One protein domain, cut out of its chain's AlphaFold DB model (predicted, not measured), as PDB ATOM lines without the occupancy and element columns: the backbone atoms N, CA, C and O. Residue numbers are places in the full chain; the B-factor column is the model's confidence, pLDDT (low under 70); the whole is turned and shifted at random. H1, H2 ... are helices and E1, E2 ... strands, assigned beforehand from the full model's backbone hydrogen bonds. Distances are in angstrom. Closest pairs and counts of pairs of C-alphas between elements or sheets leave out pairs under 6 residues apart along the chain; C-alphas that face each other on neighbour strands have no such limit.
ATOM      1  N   ASP A 318      96.598  75.207 106.332       95.12
ATOM      2  CA  ASP A 318      96.721  74.777 107.727       95.12
ATOM      3  C   ASP A 318      96.720  76.022 108.630       95.12
ATOM      4  O   ASP A 318      97.692  76.781 108.642       95.12
ATOM      5  N   SER A 319      95.611  76.265 109.338       94.31
ATOM      6  CA  SER A 319      95.438  77.476 110.151       94.31
ATOM      7  C   SER A 319      96.440  77.548 111.300       94.31
ATOM      8  O   SER A 319      96.973  78.622 111.543       94.31
ATOM      9  N   ALA A 320      96.788  76.418 111.924       95.62
ATOM     10  CA  ALA A 320      97.765  76.390 113.012       95.62
ATOM     11  C   ALA A 320      99.149  76.851 112.528       95.62
ATOM     12  O   ALA A 320      99.798  77.676 113.164       95.62
ATOM     13  N   ARG A 321      99.576  76.404 111.339       96.38
ATOM     14  CA  ARG A 321     100.835  76.883 110.735       96.38
ATOM     15  C   ARG A 321     100.780  78.356 110.359       96.38
ATOM     16  O   ARG A 321     101.805  79.033 110.394       96.38
ATOM     17  N   LEU A 322      99.616  78.834 109.923       96.25
ATOM     18  CA  LEU A 322      99.427  80.234 109.563       96.25
ATOM     19  C   LEU A 322      99.486  81.133 110.805       96.25
ATOM     20  O   LEU A 322     100.135  82.174 110.751       96.25
ATOM     21  N   GLU A 323      98.880  80.700 111.912       97.06
ATOM     22  CA  GLU A 323      98.959  81.339 113.231       97.06
ATOM     23  C   GLU A 323     100.402  81.369 113.752       97.06
ATOM     24  O   GLU A 323     100.902  82.440 114.087       97.06
ATOM     25  N   GLU A 324     101.119  80.240 113.725       96.94
ATOM     26  CA  GLU A 324     102.540  80.175 114.104       96.94
ATOM     27  C   GLU A 324     103.404  81.125 113.261       96.94
ATOM     28  O   GLU A 324     104.249  81.852 113.786       96.94
ATOM     29  N   ALA A 325     103.180  81.154 111.942       97.25
ATOM     30  CA  ALA A 325     103.912  82.042 111.049       97.25
ATOM     31  C   ALA A 325     103.596  83.522 111.314       97.25
ATOM     32  O   ALA A 325     104.496  84.358 111.229       97.25
ATOM     33  N   ALA A 326     102.343  83.849 111.635       97.31
ATOM     34  CA  ALA A 326     101.928  85.204 111.972       97.31
ATOM     35  C   ALA A 326     102.524  85.666 113.309       97.31
ATOM     36  O   ALA A 326     103.076  86.765 113.377       97.31
ATOM     37  N   ALA A 327     102.501  84.802 114.326       97.31
ATOM     38  CA  ALA A 327     103.129  85.048 115.619       97.31
ATOM     39  C   ALA A 327     104.638  85.278 115.486       97.31
ATOM     40  O   ALA A 327     105.164  86.214 116.081       97.31
ATOM     41  N   PHE A 328     105.326  84.488 114.656       97.00
ATOM     42  CA  PHE A 328     106.748  84.696 114.380       97.00
ATOM     43  C   PHE A 328     107.010  86.024 113.656       97.00
ATOM     44  O   PHE A 328     107.932  86.748 114.023       97.00
ATOM     45  N   CYS A 329     106.197  86.371 112.647       96.25
ATOM     46  CA  CYS A 329     106.344  87.649 111.943       96.25
ATOM     47  C   CYS A 329     106.210  88.834 112.906       96.25
ATOM     48  O   CYS A 329     107.049  89.725 112.873       96.25
ATOM     49  N   HIS A 330     105.209  88.819 113.784       96.19
ATOM     50  CA  HIS A 330     105.006  89.891 114.755       96.19
ATOM     51  C   HIS A 330     106.081  89.901 115.856       96.19
ATOM     52  O   HIS A 330     106.701  90.929 116.102       96.19
ATOM     53  N   GLY A 331     106.328  88.759 116.507       95.56
ATOM     54  CA  GLY A 331     107.177  88.682 117.700       95.56
ATOM     55  C   GLY A 331     108.682  88.731 117.426       95.56
ATOM     56  O   GLY A 331     109.408  89.376 118.174       95.56
ATOM     57  N   GLU A 332     109.155  88.068 116.366       95.19
ATOM     58  CA  GLU A 332     110.595  87.930 116.084       95.19
ATOM     59  C   GLU A 332     111.073  88.875 114.979       95.19
ATOM     60  O   GLU A 332     112.230  89.291 114.982       95.19
ATOM     61  N   LEU A 333     110.198  89.210 114.024       93.19
ATOM     62  CA  LEU A 333     110.530  90.126 112.926       93.19
ATOM     63  C   LEU A 333     109.985  91.547 113.140       93.19
ATOM     64  O   LEU A 333     110.281  92.421 112.331       93.19
ATOM     65  N   GLY A 334     109.185  91.767 114.190       94.44
ATOM     66  CA  GLY A 334     108.559  93.056 114.502       94.44
ATOM     67  C   GLY A 334     107.372  93.423 113.607       94.44
ATOM     68  O   GLY A 334     106.784  94.483 113.778       94.44
ATOM     69  N   ILE A 335     106.985  92.563 112.662       94.38
ATOM     70  CA  ILE A 335     106.119  92.930 111.541       94.38
ATOM     71  C   ILE A 335     104.653  93.039 111.965       94.38
ATOM     72  O   ILE A 335     103.990  92.033 112.233       94.38
ATOM     73  N   GLY A 336     104.116  94.254 111.855       95.00
ATOM     74  CA  GLY A 336     102.683  94.533 111.915       95.00
ATOM     75  C   GLY A 336     102.044  94.320 113.284       95.00
ATOM     76  O   GLY A 336     102.710  94.109 114.294       95.00
ATOM     77  N   VAL A 337     100.713  94.352 113.304       95.44
ATOM     78  CA  VAL A 337      99.885  94.188 114.503       95.44
ATOM     79  C   VAL A 337      99.187  92.835 114.452       95.44
ATOM     80  O   VAL A 337      98.449  92.544 113.502       95.44
ATOM     81  N   LEU A 338      99.418  92.009 115.472       95.94
ATOM     82  CA  LEU A 338      98.760  90.719 115.650       95.94
ATOM     83  C   LEU A 338      97.590  90.850 116.631       95.94
ATOM     84  O   LEU A 338      97.776  91.229 117.785       95.94
ATOM     85  N   ASN A 339      96.395  90.489 116.174       93.50
ATOM     86  CA  ASN A 339      95.187  90.413 116.988       93.50
ATOM     87  C   ASN A 339      94.940  88.953 117.379       93.50
ATOM     88  O   ASN A 339      94.158  88.260 116.721       93.50
ATOM     89  N   ASP A 340      95.638  88.498 118.420       90.25
ATOM     90  CA  ASP A 340      95.591  87.125 118.941       90.25
ATOM     91  C   ASP A 340      95.678  86.065 117.818       90.25
ATOM     92  O   ASP A 340      96.608  86.072 117.010       90.25
ATOM     93  N   ASP A 341      94.707  85.155 117.753       88.31
ATOM     94  CA  ASP A 341      94.575  84.100 116.747       88.31
ATOM     95  C   ASP A 341      93.657  84.505 115.574       88.31
ATOM     96  O   ASP A 341      93.346  83.693 114.700       88.31
ATOM     97  N   HIS A 342      93.209  85.763 115.521       92.75
ATOM     98  CA  HIS A 342      92.249  86.226 114.524       92.75
ATOM     99  C   HIS A 342      92.917  86.713 113.242       92.75
ATOM    100  O   HIS A 342      92.586  86.236 112.144       92.75
ATOM    101  N   ASP A 343      93.827  87.683 113.350       96.44
ATOM    102  CA  ASP A 343      94.451  88.301 112.186       96.44
ATOM    103  C   ASP A 343      95.799  88.964 112.449       96.44
ATOM    104  O   ASP A 343      96.064  89.472 113.532       96.44
ATOM    105  N   LEU A 344      96.612  89.005 111.394       97.44
ATOM    106  CA  LEU A 344      97.822  89.815 111.310       97.44
ATOM    107  C   LEU A 344      97.598  90.931 110.286       97.44
ATOM    108  O   LEU A 344      97.277  90.646 109.126       97.44
ATOM    109  N   THR A 345      97.785  92.184 110.699       97.31
ATOM    110  CA  THR A 345      97.642  93.362 109.834       97.31
ATOM    111  C   THR A 345      98.962  94.118 109.723       97.31
ATOM    112  O   THR A 345      99.563  94.470 110.731       97.31
ATOM    113  N   PHE A 346      99.425  94.382 108.502       96.56
ATOM    114  CA  PHE A 346     100.701  95.058 108.247       96.56
ATOM    115  C   PHE A 346     100.643  95.920 106.987       96.56
ATOM    116  O   PHE A 346      99.797  95.715 106.114       96.56
ATOM    117  N   HIS A 347     101.560  96.879 106.881       94.94
ATOM    118  CA  HIS A 347     101.676  97.730 105.704       94.94
ATOM    119  C   HIS A 347     102.237  96.950 104.504       94.94
ATOM    120  O   HIS A 347     103.111  96.094 104.651       94.94
ATOM    121  N   GLN A 348     101.782  97.241 103.282       91.88
ATOM    122  CA  GLN A 348     102.185  96.480 102.090       91.88
ATOM    123  C   GLN A 348     103.708  96.425 101.871       91.88
ATOM    124  O   GLN A 348     104.216  95.457 101.301       91.88
ATOM    125  N   SER A 349     104.448  97.440 102.335       90.94
ATOM    126  CA  SER A 349     105.897  97.551 102.139       90.94
ATOM    127  C   SER A 349     106.681  96.452 102.850       90.94
ATOM    128  O   SER A 349     107.750  96.081 102.372       90.94
ATOM    129  N   VAL A 350     106.151  95.911 103.951       93.12
ATOM    130  CA  VAL A 350     106.818  94.871 104.750       93.12
ATOM    131  C   VAL A 350     106.379  93.455 104.375       93.12
ATOM    132  O   VAL A 350     106.919  92.488 104.902       93.12
ATOM    133  N   LEU A 351     105.483  93.290 103.388       93.69
ATOM    134  CA  LEU A 351     105.072  91.967 102.894       93.69
ATOM    135  C   LEU A 351     106.275  91.097 102.496       93.69
ATOM    136  O   LEU A 351     106.265  89.887 102.703       93.69
ATOM    137  N   GLY A 352     107.308  91.703 101.909       92.38
ATOM    138  CA  GLY A 352     108.527  90.996 101.519       92.38
ATOM    139  C   GLY A 352     109.347  90.458 102.697       92.38
ATOM    140  O   GLY A 352     110.092  89.498 102.522       92.38
ATOM    141  N   GLU A 353     109.197  91.054 103.877       92.00
ATOM    142  CA  GLU A 353     109.914  90.686 105.103       92.00
ATOM    143  C   GLU A 353     109.185  89.568 105.869       92.00
ATOM    144  O   GLU A 353     109.799  88.871 106.671       92.00
ATOM    145  N   CYS A 354     107.898  89.331 105.588       95.50
ATOM    146  CA  CYS A 354     107.147  88.237 106.197       95.50
ATOM    147  C   CYS A 354     107.695  86.856 105.800       95.50
ATOM    148  O   CYS A 354     108.231  86.652 104.705       95.50
ATOM    149  N   LEU A 355     107.422  85.852 106.642       96.50
ATOM    150  CA  LEU A 355     107.714  84.457 106.320       96.50
ATOM    151  C   LEU A 355     107.049  84.019 104.998       96.50
ATOM    152  O   LEU A 355     105.926  84.446 104.689       96.50
ATOM    153  N   PRO A 356     107.667  83.087 104.239       97.44
ATOM    154  CA  PRO A 356     107.134  82.610 102.962       97.44
ATOM    155  C   PRO A 356     105.678  82.150 103.020       97.44
ATOM    156  O   PRO A 356     104.945  82.342 102.057       97.44
ATOM    157  N   LEU A 357     105.237  81.561 104.137       97.88
ATOM    158  CA  LEU A 357     103.863  81.083 104.287       97.88
ATOM    159  C   LEU A 357     102.841  82.232 104.208       97.88
ATOM    160  O   LEU A 357     101.870  82.127 103.459       97.88
ATOM    161  N   ILE A 358     103.103  83.344 104.906       97.94
ATOM    162  CA  ILE A 358     102.274  84.559 104.877       97.94
ATOM    163  C   ILE A 358     102.305  85.182 103.476       97.94
ATOM    164  O   ILE A 358     101.259  85.489 102.904       97.94
ATOM    165  N   ARG A 359     103.497  85.280 102.875       97.56
ATOM    166  CA  ARG A 359     103.684  85.791 101.507       97.56
ATOM    167  C   ARG A 359     102.901  84.989 100.471       97.56
ATOM    168  O   ARG A 359     102.253  85.572  99.605       97.56
ATOM    169  N   ILE A 360     102.924  83.657 100.561       97.88
ATOM    170  CA  ILE A 360     102.162  82.777  99.666       97.88
ATOM    171  C   ILE A 360     100.661  82.946  99.912       97.88
ATOM    172  O   ILE A 360      99.918  83.065  98.943       97.88
ATOM    173  N   TYR A 361     100.210  83.013 101.169       97.50
ATOM    174  CA  TYR A 361      98.795  83.202 101.504       97.50
ATOM    175  C   TYR A 361      98.232  84.510 100.921       97.50
ATOM    176  O   TYR A 361      97.207  84.502 100.235       97.50
ATOM    177  N   VAL A 362      98.945  85.626 101.107       96.31
ATOM    178  CA  VAL A 362      98.606  86.918 100.485       96.31
ATOM    179  C   VAL A 362      98.686  86.823  98.961       96.31
ATOM    180  O   VAL A 362      97.782  87.273  98.257       96.31
ATOM    181  N   GLY A 363      99.722  86.166  98.435       94.94
ATOM    182  CA  GLY A 363      99.889  85.916  97.008       94.94
ATOM    183  C   GLY A 363      98.708  85.170  96.380       94.94
ATOM    184  O   GLY A 363      98.286  85.532  95.284       94.94
ATOM    185  N   CYS A 364      98.119  84.189  97.073       94.50
ATOM    186  CA  CYS A 364      96.903  83.496  96.635       94.50
ATOM    187  C   CYS A 364      95.725  84.464  96.462       94.50
ATOM    188  O   CYS A 364      94.980  84.356  95.489       94.50
ATOM    189  N   ALA A 365      95.572  85.441  97.360       93.38
ATOM    190  CA  ALA A 365      94.524  86.453  97.243       93.38
ATOM    191  C   ALA A 365      94.786  87.419  96.075       93.38
ATOM    192  O   ALA A 365      93.876  87.743  95.307       93.38
ATOM    193  N   LEU A 366      96.047  87.811  95.883       90.62
ATOM    194  CA  LEU A 366      96.485  88.652  94.766       90.62
ATOM    195  C   LEU A 366      96.301  87.970  93.398       90.62
ATOM    196  O   LEU A 366      96.052  88.648  92.405       90.62
ATOM    197  N   GLN A 367      96.310  86.635  93.320       88.31
ATOM    198  CA  GLN A 367      95.949  85.926  92.082       88.31
ATOM    199  C   GLN A 367      94.493  86.154  91.650       88.31
ATOM    200  O   GLN A 367      94.181  85.962  90.475       88.31
ATOM    201  N   LEU A 368      93.598  86.537  92.566       83.50
ATOM    202  CA  LEU A 368      92.194  86.835  92.268       83.50
ATOM    203  C   LEU A 368      91.970  88.337  92.067       83.50
ATOM    204  O   LEU A 368      91.296  88.746  91.120       83.50
ATOM    205  N   PHE A 369      92.552  89.151  92.947       78.50
ATOM    206  CA  PHE A 369      92.362  90.600  92.961       78.50
ATOM    207  C   PHE A 369      93.272  91.347  91.970       78.50
ATOM    208  O   PHE A 369      92.785  92.176  91.202       78.50
ATOM    209  N   GLY A 370      94.570  91.035  91.932       79.81
ATOM    210  CA  GLY A 370      95.570  91.776  91.162       79.81
ATOM    211  C   GLY A 370      96.819  92.110  91.968       79.81
ATOM    212  O   GLY A 370      97.354  91.260  92.669       79.81
ATOM    213  N   ASP A 371      97.358  93.313  91.795       71.50
ATOM    214  CA  ASP A 371      98.553  93.766  92.511       71.50
ATOM    215  C   ASP A 371      98.192  94.530  93.787       71.50
ATOM    216  O   ASP A 371      97.182  95.230  93.819       71.50
ATOM    217  N   ALA A 372      99.043  94.427  94.809       64.19
ATOM    218  CA  ALA A 372      98.865  95.138  96.072       64.19
ATOM    219  C   ALA A 372      99.327  96.600  96.004       64.19
ATOM    220  O   ALA A 372      99.082  97.330  96.944       64.19
ATOM    221  N   GLY A 373      99.965  97.051  94.915       64.31
ATOM    222  CA  GLY A 373     100.689  98.330  94.883       64.31
ATOM    223  C   GLY A 373      99.886  99.607  95.183       64.31
ATOM    224  O   GLY A 373     100.497 100.658  95.337       64.31
ATOM    225  N   SER A 374      98.552  99.549  95.231       70.44
ATOM    226  CA  SER A 374      97.674 100.654  95.655       70.44
ATOM    227  C   SER A 374      97.017 100.427  97.024       70.44
ATOM    228  O   SER A 374      96.093 101.146  97.370       70.44
ATOM    229  N   VAL A 375      97.423  99.386  97.745       87.50
ATOM    230  CA  VAL A 375      96.919  99.001  99.064       87.50
ATOM    231  C   VAL A 375      97.874  99.534 100.112       87.50
ATOM    232  O   VAL A 375      99.073  99.329  99.978       87.50
ATOM    233  N   ASP A 376      97.366 100.122 101.186       92.38
ATOM    234  CA  ASP A 376      98.214 100.530 102.305       92.38
ATOM    235  C   ASP A 376      98.382  99.367 103.282       92.38
ATOM    236  O   ASP A 376      99.499  98.926 103.541       92.38
ATOM    237  N   LEU A 377      97.273  98.786 103.755       95.25
ATOM    238  CA  LEU A 377      97.299  97.708 104.748       95.25
ATOM    239  C   LEU A 377      96.775  96.379 104.202       95.25
ATOM    240  O   LEU A 377      95.741  96.306 103.530       95.25
ATOM    241  N   ILE A 378      97.467  95.305 104.569       96.44
ATOM    242  CA  ILE A 378      97.108  93.920 104.283       96.44
ATOM    243  C   ILE A 378      96.734  93.252 105.602       96.44
ATOM    244  O   ILE A 378      97.556  93.151 106.507       96.44
ATOM    245  N   LYS A 379      95.499  92.759 105.689       97.12
ATOM    246  CA  LYS A 379      94.972  92.011 106.833       97.12
ATOM    247  C   LYS A 379      94.781  90.542 106.468       97.12
ATOM    248  O   LYS A 379      93.922  90.198 105.645       97.12
ATOM    249  N   VAL A 380      95.577  89.678 107.086       97.69
ATOM    250  CA  VAL A 380      95.569  88.220 106.914       97.69
ATOM    251  C   VAL A 380      94.677  87.603 107.985       97.69
ATOM    252  O   VAL A 380      95.025  87.633 109.157       97.69
ATOM    253  N   HIS A 381      93.532  87.036 107.594       97.19
ATOM    254  CA  HIS A 381      92.615  86.384 108.536       97.19
ATOM    255  C   HIS A 381      93.043  84.931 108.751       97.19
ATOM    256  O   HIS A 381      92.908  84.109 107.839       97.19
ATOM    257  N   LEU A 382      93.503  84.600 109.953       95.56
ATOM    258  CA  LEU A 382      94.194  83.338 110.237       95.56
ATOM    259  C   LEU A 382      93.247  82.125 110.222       95.56
ATOM    260  O   LEU A 382      93.619  81.044 109.773       95.56
ATOM    261  N   GLN A 383      91.977  82.336 110.585       92.62
ATOM    262  CA  GLN A 383      90.993  81.254 110.738       92.62
ATOM    263  C   GLN A 383      89.964  81.151 109.607       92.62
ATOM    264  O   GLN A 383      89.283  80.136 109.468       92.62
ATOM    265  N   SER A 384      89.791  82.202 108.796       92.12
ATOM    266  CA  SER A 384      88.618  82.310 107.909       92.12
ATOM    267  C   SER A 384      88.903  82.195 106.412       92.12
ATOM    268  O   SER A 384      87.972  82.341 105.615       92.12
ATOM    269  N   GLY A 385      90.153  81.918 106.019       93.00
ATOM    270  CA  GLY A 385      90.524  81.738 104.610       93.00
ATOM    271  C   GLY A 385      90.413  83.029 103.790       93.00
ATOM    272  O   GLY A 385      90.001  82.986 102.628       93.00
ATOM    273  N   LYS A 386      90.677  84.185 104.411       96.38
ATOM    274  CA  LYS A 386      90.422  85.506 103.829       96.38
ATOM    275  C   LYS A 386      91.631  86.418 103.938       96.38
ATOM    276  O   LYS A 386      92.358  86.410 104.926       96.38
ATOM    277  N   VAL A 387      91.764  87.287 102.946       96.94
ATOM    278  CA  VAL A 387      92.670  88.437 102.980       96.94
ATOM    279  C   VAL A 387      91.840  89.687 102.747       96.94
ATOM    280  O   VAL A 387      90.918  89.691 101.929       96.94
ATOM    281  N   THR A 388      92.113  90.741 103.504       95.69
ATOM    282  CA  THR A 388      91.513  92.056 103.289       95.69
ATOM    283  C   THR A 388      92.605  93.054 102.951       95.69
ATOM    284  O   THR A 388      93.613  93.118 103.641       95.69
ATOM    285  N   PHE A 389      92.390  93.815 101.889       93.88
ATOM    286  CA  PHE A 389      93.242  94.915 101.470       93.88
ATOM    287  C   PHE A 389      92.516  96.226 101.781       93.88
ATOM    288  O   PHE A 389      91.321  96.348 101.491       93.88
ATOM    289  N   LEU A 390      93.213  97.167 102.410       92.44
ATOM    290  CA  LEU A 390      92.670  98.450 102.847       92.44
ATOM    291  C   LEU A 390      93.418  99.586 102.153       92.44
ATOM    292  O   LEU A 390      94.649  99.612 102.170       92.44
ATOM    293  N   VAL A 391      92.658 100.503 101.565       89.75
ATOM    294  CA  VAL A 391      93.163 101.691 100.876       89.75
ATOM    295  C   VAL A 391      92.637 102.926 101.595       89.75
ATOM    296  O   VAL A 391      91.428 103.067 101.815       89.75
ATOM    297  N   TYR A 392      93.543 103.827 101.927       89.94
ATOM    298  CA  TYR A 392      93.287 105.108 102.555       89.94
ATOM    299  C   TYR A 392      93.541 106.249 101.560       89.94
ATOM    300  O   TYR A 392      94.204 106.083 100.539       89.94
ATOM    301  N   ASP A 393      92.951 107.412 101.823       86.88
ATOM    302  CA  ASP A 393      93.080 108.601 100.969       86.88
ATOM    303  C   ASP A 393      94.499 109.187 100.926       86.88
ATOM    304  O   ASP A 393      94.988 109.533  99.851       86.88
ATOM    305  N   ASP A 394      95.145 109.303 102.082       86.00
ATOM    306  CA  ASP A 394      96.527 109.760 102.233       86.00
ATOM    307  C   ASP A 394      97.145 109.102 103.473       86.00
ATOM    308  O   ASP A 394      97.261 109.714 104.538       86.00
ATOM    309  N   PHE A 395      97.476 107.808 103.351       88.62
ATOM    310  CA  PHE A 395      97.932 106.982 104.475       88.62
ATOM    311  C   PHE A 395      99.161 107.560 105.186       88.62
ATOM    312  O   PHE A 395      99.228 107.546 106.414       88.62
ATOM    313  N   GLU A 396     100.103 108.113 104.424       87.25
ATOM    314  CA  GLU A 396     101.359 108.668 104.937       87.25
ATOM    315  C   GLU A 396     101.194 110.125 105.405       87.25
ATOM    316  O   GLU A 396     101.656 110.501 106.486       87.25
ATOM    317  N   GLY A 397     100.508 110.967 104.626       84.94
ATOM    318  CA  GLY A 397     100.471 112.414 104.850       84.94
ATOM    319  C   GLY A 397      99.376 112.903 105.797       84.94
ATOM    320  O   GLY A 397      99.575 113.903 106.497       84.94
ATOM    321  N   ALA A 398      98.230 112.222 105.880       85.81
ATOM    322  CA  ALA A 398      97.114 112.692 106.697       85.81
ATOM    323  C   ALA A 398      97.311 112.351 108.178       85.81
ATOM    324  O   ALA A 398      97.694 111.244 108.529       85.81
ATOM    325  N   ALA A 399      96.967 113.271 109.086       85.25
ATOM    326  CA  ALA A 399      96.991 112.994 110.529       85.25
ATOM    327  C   ALA A 399      96.044 111.842 110.922       85.25
ATOM    328  O   ALA A 399      96.356 111.055 111.812       85.25
ATOM    329  N   THR A 400      94.907 111.746 110.232       87.25
ATOM    330  CA  THR A 400      93.896 110.692 110.383       87.25
ATOM    331  C   THR A 400      93.437 110.250 108.991       87.25
ATOM    332  O   THR A 400      92.430 110.779 108.499       87.25
ATOM    333  N   PRO A 401      94.178 109.343 108.327       90.44
ATOM    334  CA  PRO A 401      93.796 108.836 107.015       90.44
ATOM    335  C   PRO A 401      92.429 108.166 107.077       90.44
ATOM    336  O   PRO A 401      92.066 107.556 108.089       90.44
ATOM    337  N   ARG A 402      91.657 108.268 106.000       89.94
ATOM    338  CA  ARG A 402      90.298 107.730 105.928       89.94
ATOM    339  C   ARG A 402      90.241 106.537 104.999       89.94
ATOM    340  O   ARG A 402      90.757 106.599 103.888       89.94
ATOM    341  N   LEU A 403      89.586 105.468 105.441       90.00
ATOM    342  CA  LEU A 403      89.403 104.262 104.643       90.00
ATOM    343  C   LEU A 403      88.457 104.559 103.473       90.00
ATOM    344  O   LEU A 403      87.255 104.734 103.676       90.00
ATOM    345  N   ILE A 404      89.003 104.604 102.258       86.69
ATOM    346  CA  ILE A 404      88.257 104.925 101.033       86.69
ATOM    347  C   ILE A 404      87.853 103.684 100.243       86.69
ATOM    348  O   ILE A 404      86.840 103.706  99.542       86.69
ATOM    349  N   GLU A 405      88.602 102.593 100.379       85.44
ATOM    350  CA  GLU A 405      88.293 101.333  99.715       85.44
ATOM    351  C   GLU A 405      88.733 100.157 100.585       85.44
ATOM    352  O   GLU A 405      89.809 100.138 101.189       85.44
ATOM    353  N   ARG A 406      87.872  99.143 100.643       89.12
ATOM    354  CA  ARG A 406      88.188  97.852 101.242       89.12
ATOM    355  C   ARG A 406      87.906  96.754 100.237       89.12
ATOM    356  O   ARG A 406      86.771  96.592  99.793       89.12
ATOM    357  N   ILE A 407      88.907  95.928  99.968       88.75
ATOM    358  CA  ILE A 407      88.766  94.736  99.134       88.75
ATOM    359  C   ILE A 407      88.874  93.501 100.018       88.75
ATOM    360  O   ILE A 407      89.851  93.323 100.741       88.75
ATOM    361  N   LYS A 408      87.882  92.616  99.948       92.25
ATOM    362  CA  LYS A 408      87.868  91.355 100.692       92.25
ATOM    363  C   LYS A 408      87.939  90.183  99.729       92.25
ATOM    364  O   LYS A 408      87.046  89.997  98.906       92.25
ATOM    365  N   VAL A 409      88.983  89.374  99.864       92.75
ATOM    366  CA  VAL A 409      89.175  88.156  99.077       92.75
ATOM    367  C   VAL A 409      88.860  86.941  99.938       92.75
ATOM    368  O   VAL A 409      89.485  86.731 100.977       92.75
ATOM    369  N   ASP A 410      87.892  86.143  99.500       93.31
ATOM    370  CA  ASP A 410      87.563  84.839 100.072       93.31
ATOM    371  C   ASP A 410      88.217  83.749  99.220       93.31
ATOM    372  O   ASP A 410      87.774  83.467  98.101       93.31
ATOM    373  N   LEU A 411      89.288  83.149  99.746       92.06
ATOM    374  CA  LEU A 411      90.079  82.144  99.034       92.06
ATOM    375  C   LEU A 411      89.299  80.840  98.837       92.06
ATOM    376  O   LEU A 411      89.493  80.157  97.835       92.06
ATOM    377  N   SER A 412      88.393  80.506  99.759       88.38
ATOM    378  CA  SER A 412      87.589  79.282  99.683       88.38
ATOM    379  C   SER A 412      86.522  79.361  98.591       88.38
ATOM    380  O   SER A 412      86.247  78.381  97.900       88.38
ATOM    381  N   ARG A 413      85.939  80.552  98.411       88.88
ATOM    382  CA  ARG A 413      84.887  80.822  97.421       88.88
ATOM    383  C   ARG A 413      85.418  81.403  96.117       88.88
ATOM    384  O   ARG A 413      84.627  81.613  95.203       88.88
ATOM    385  N   LEU A 414      86.722  81.680  96.041       86.62
ATOM    386  CA  LEU A 414      87.376  82.368  94.925       86.62
ATOM    387  C   LEU A 414      86.671  83.685  94.560       86.62
ATOM    388  O   LEU A 414      86.516  84.018  93.385       86.62
ATOM    389  N   ARG A 415      86.213  84.424  95.579       84.00
ATOM    390  CA  ARG A 415      85.397  85.633  95.410       84.00
ATOM    391  C   ARG A 415      86.144  86.869  95.888       84.00
ATOM    392  O   ARG A 415      86.790  86.835  96.932       84.00
ATOM    393  N   VAL A 416      85.997  87.962  95.142       85.44
ATOM    394  CA  VAL A 416      86.505  89.286  95.510       85.44
ATOM    395  C   VAL A 416      85.326  90.238  95.676       85.44
ATOM    396  O   VAL A 416      84.574  90.463  94.728       85.44
ATOM    397  N   ASP A 417      85.173  90.783  96.878       83.31
ATOM    398  CA  ASP A 417      84.159  91.778  97.217       83.31
ATOM    399  C   ASP A 417      84.827  93.147  97.390       83.31
ATOM    400  O   ASP A 417      85.793  93.276  98.144       83.31
ATOM    401  N   PHE A 418      84.301  94.161  96.706       78.94
ATOM    402  CA  PHE A 418      84.792  95.537  96.756       78.94
ATOM    403  C   PHE A 418      83.801  96.395  97.535       78.94
ATOM    404  O   PHE A 418      82.592  96.337  97.295       78.94
ATOM    405  N   PHE A 419      84.320  97.174  98.472       78.69
ATOM    406  CA  PHE A 419      83.558  98.106  99.283       78.69
ATOM    407  C   PHE A 419      84.156  99.495  99.072       78.69
ATOM    408  O   PHE A 419      85.137  99.853  99.723       78.69
ATOM    409  N   ASP A 420      83.568 100.239  98.137       68.69
ATOM    410  CA  ASP A 420      83.910 101.638  97.888       68.69
ATOM    411  C   ASP A 420      83.206 102.502  98.936       68.69
ATOM    412  O   ASP A 420      81.977 102.479  99.055       68.69
ATOM    413  N   TYR A 421      83.971 103.295  99.673       62.88
ATOM    414  CA  TYR A 421      83.456 104.206 100.692       62.88
ATOM    415  C   TYR A 421      83.350 105.639 100.158       62.88
ATOM    416  O   TYR A 421      83.631 106.611 100.849       62.88
ATOM    417  N   VAL A 422      82.936 105.771  98.895       52.69
ATOM    418  CA  VAL A 422      82.760 107.055  98.204       52.69
ATOM    419  C   VAL A 422      81.268 107.300  97.975       52.69
ATOM    420  O   VAL A 422      80.609 106.515  97.294       52.69
ATOM    421  N   GLY A 423      80.726 108.398  98.510       61.16
ATOM    422  CA  GLY A 423      79.317 108.780  98.343       61.16
ATOM    423  C   GLY A 423      78.548 108.802  99.664       61.16
ATOM    424  O   GLY A 423      78.929 109.529 100.572       61.16
ATOM    425  N   GLU A 424      77.454 108.039  99.762       52.72
ATOM    426  CA  GLU A 424      76.563 108.016 100.941       52.72
ATOM    427  C   GLU A 424      77.184 107.369 102.192       52.72
ATOM    428  O   GLU A 424      76.628 107.477 103.282       52.72
ATOM    429  N   TYR A 425      78.323 106.688 102.051       62.44
ATOM    430  CA  TYR A 425      79.055 106.122 103.177       62.44
ATOM    431  C   TYR A 425      80.086 107.122 103.697       62.44
ATOM    432  O   TYR A 425      80.895 107.618 102.918       62.44
ATOM    433  N   GLU A 426      80.097 107.374 105.008       68.88
ATOM    434  CA  GLU A 426      81.131 108.186 105.654       68.88
ATOM    435  C   GLU A 426      82.411 107.359 105.882       68.88
ATOM    436  O   GLU A 426      82.388 106.414 106.684       68.88
ATOM    437  N   PRO A 427      83.532 107.694 105.205       77.25
ATOM    438  CA  PRO A 427      84.813 107.018 105.389       77.25
ATOM    439  C   PRO A 427      85.232 107.001 106.858       77.25
ATOM    440  O   PRO A 427      85.245 108.040 107.522       77.25
ATOM    441  N   GLN A 428      85.603 105.825 107.360       79.31
ATOM    442  CA  GLN A 428      86.050 105.680 108.744       79.31
ATOM    443  C   GLN A 428      87.517 106.117 108.868       79.31
ATOM    444  O   GLN A 428      88.332 105.711 108.032       79.31
ATOM    445  N   PRO A 429      87.877 106.938 109.871       85.12
ATOM    446  CA  PRO A 429      89.271 107.267 110.131       85.12
ATOM    447  C   PRO A 429      90.019 106.029 110.631       85.12
ATOM    448  O   PRO A 429      89.445 105.181 111.318       85.12
ATOM    449  N   LEU A 430      91.308 105.942 110.315       86.81
ATOM    450  CA  LEU A 430      92.195 104.955 110.914       86.81
ATOM    451  C   LEU A 430      92.217 105.146 112.440       86.81
ATOM    452  O   LEU A 430      92.539 106.227 112.932       86.81
ATOM    453  N   SER A 431      91.839 104.102 113.178       77.81
ATOM    454  CA  SER A 431      91.738 104.122 114.644       77.81
ATOM    455  C   SER A 431      93.021 103.704 115.364       77.81
ATOM    456  O   SER A 431      93.144 103.929 116.564       77.81
ATOM    457  N   GLU A 432      93.940 103.059 114.650       79.56
ATOM    458  CA  GLU A 432      95.173 102.468 115.175       79.56
ATOM    459  C   GLU A 432      96.385 103.352 114.846       79.56
ATOM    460  O   GLU A 432      96.353 104.142 113.898       79.56
ATOM    461  N   ASP A 433      97.455 103.230 115.636       82.31
ATOM    462  CA  ASP A 433      98.704 103.944 115.369       82.31
ATOM    463  C   ASP A 433      99.366 103.395 114.099       82.31
ATOM    464  O   ASP A 433      99.634 102.196 113.990       82.31
ATOM    465  N   ARG A 434      99.634 104.289 113.141       86.75
ATOM    466  CA  ARG A 434     100.184 103.935 111.827       86.75
ATOM    467  C   ARG A 434     101.510 103.213 111.936       86.75
ATOM    468  O   ARG A 434     101.725 102.248 111.206       86.75
ATOM    469  N   GLU A 435     102.360 103.655 112.858       84.94
ATOM    470  CA  GLU A 435     103.693 103.086 113.048       84.94
ATOM    471  C   GLU A 435     103.614 101.583 113.324       84.94
ATOM    472  O   GLU A 435     104.402 100.822 112.766       84.94
ATOM    473  N   GLY A 436     102.599 101.135 114.073       86.12
ATOM    474  CA  GLY A 436     102.369  99.726 114.406       86.12
ATOM    475  C   GLY A 436     102.291  98.788 113.199       86.12
ATOM    476  O   GLY A 436     102.693  97.632 113.291       86.12
ATOM    477  N   PHE A 437     101.839  99.267 112.037       90.88
ATOM    478  CA  PHE A 437     101.707  98.426 110.842       90.88
ATOM    479  C   PHE A 437     103.016  98.189 110.095       90.88
ATOM    480  O   PHE A 437     103.089  97.263 109.283       90.88
ATOM    481  N   TYR A 438     104.027  99.017 110.341       87.06
ATOM    482  CA  TYR A 438     105.337  98.890 109.710       87.06
ATOM    483  C   TYR A 438     106.326  98.100 110.555       87.06
ATOM    484  O   TYR A 438     107.388  97.794 110.021       87.06
TER     485      TYR A 438
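This is residues 318 to 438 of the 440 residues of the protein "DNA phosphorothioation-associated putative methyltransferase" of Gammaproteobacteria bacterium (UniProt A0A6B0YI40). A twisted wall of six antiparallel strands has two helices, H1 and H2, over one face: H1 runs slantwise over the E1 and E2 end, and H2 crosses over E3, E4 and E5. The very short helix H3 sits beside the strands near E2, after a long link from E6 at the far edge. The printed part has 121 residues with three named helices and six named strands, in the order H1 E1 E2 H2 E3 E4 E5 E6 H3; the sheet runs E1 E2 E3 E4 E5 E6, and the class is mixed, helices and strands. The whole is compact, with a radius of gyration of the C-alphas of 13.9 A and spans of 40 by 32 by 23 A.

Along the printed part come H1, residues 319 to 331, E1, 337 to 339, E2, 343 to 347, H2, 356 to 369, E3, 377 to 381, E4, 386 to 392, E5, 403 to 410, E6, 415 to 420, and H3, 434 to 437. H1 and H2 lie on the same face of the sheet, two layers in all, each at a height of 9.3 A over the sheet. H1 is over E1 and E2, slantwise at 45 degrees to E2 on the local plane; its closest C-alphas to E2 are those of Ala 326 and Leu 344, 6.2 A. E1 and E2 form a hairpin, with N 337 and O 345 2.8 A apart. H1 touches H2 with residues 322 to 326 alone, the closest C-alphas being those of Ala 325 and Leu 357, 6.8 A; they run opposite ways at a steep tilt of 69.7 degrees, only just short of about perpendicular. H2 is only just over E3, E4 and E5, with 3 of its C-alphas falling on each, and runs across the strands at 72 degrees to E3 on the local plane; the C-alphas of Ala 365 and Val 409 in E5 are its closest to that strand, 5.9 A. E2 and E3 are antiparallel neighbours, with N 378 and O 346 2.8 A apart. E3 E4 E5 E6 are a meander, each strand the antiparallel neighbour of the one before: N 379 and O 388 are 2.8 A apart, N 389 and O 407 2.8 A, and N 408 and O 417 2.8 A. H3 stands at the sheet's level; its closest C-alphas to E2 are those of Phe 437 and Phe 346, 4.4 A. H3 is apart from H1 and H2. Every O i to N i+4 pair is within hydrogen-bond range in H1, and 9 of 10 are in H2; H3 is too short for such a pair.

H1 begins at C-alpha 319, (95.438, 77.476, 110.151), and is 17.9 A long from first to last C-alpha. E1 is 6.5 A, E2 13.5 A, H2 19.5 A, E3 12.8 A, E4 19.9 A, E5 20.0 A, E6 16.3 A and H3 5.8 A. H3 ends at C-alpha 437, (101.707, 98.426, 110.842).

The two C-alphas farthest apart are those of Glu 332 and Glu 424, 42.3 A. The printed part has no cut. The link from E6 to H3, residues 421 to 433, is long. The mean pLDDT of the printed part is 88.8, with residues 372 to 373 and 420 to 426 under 70.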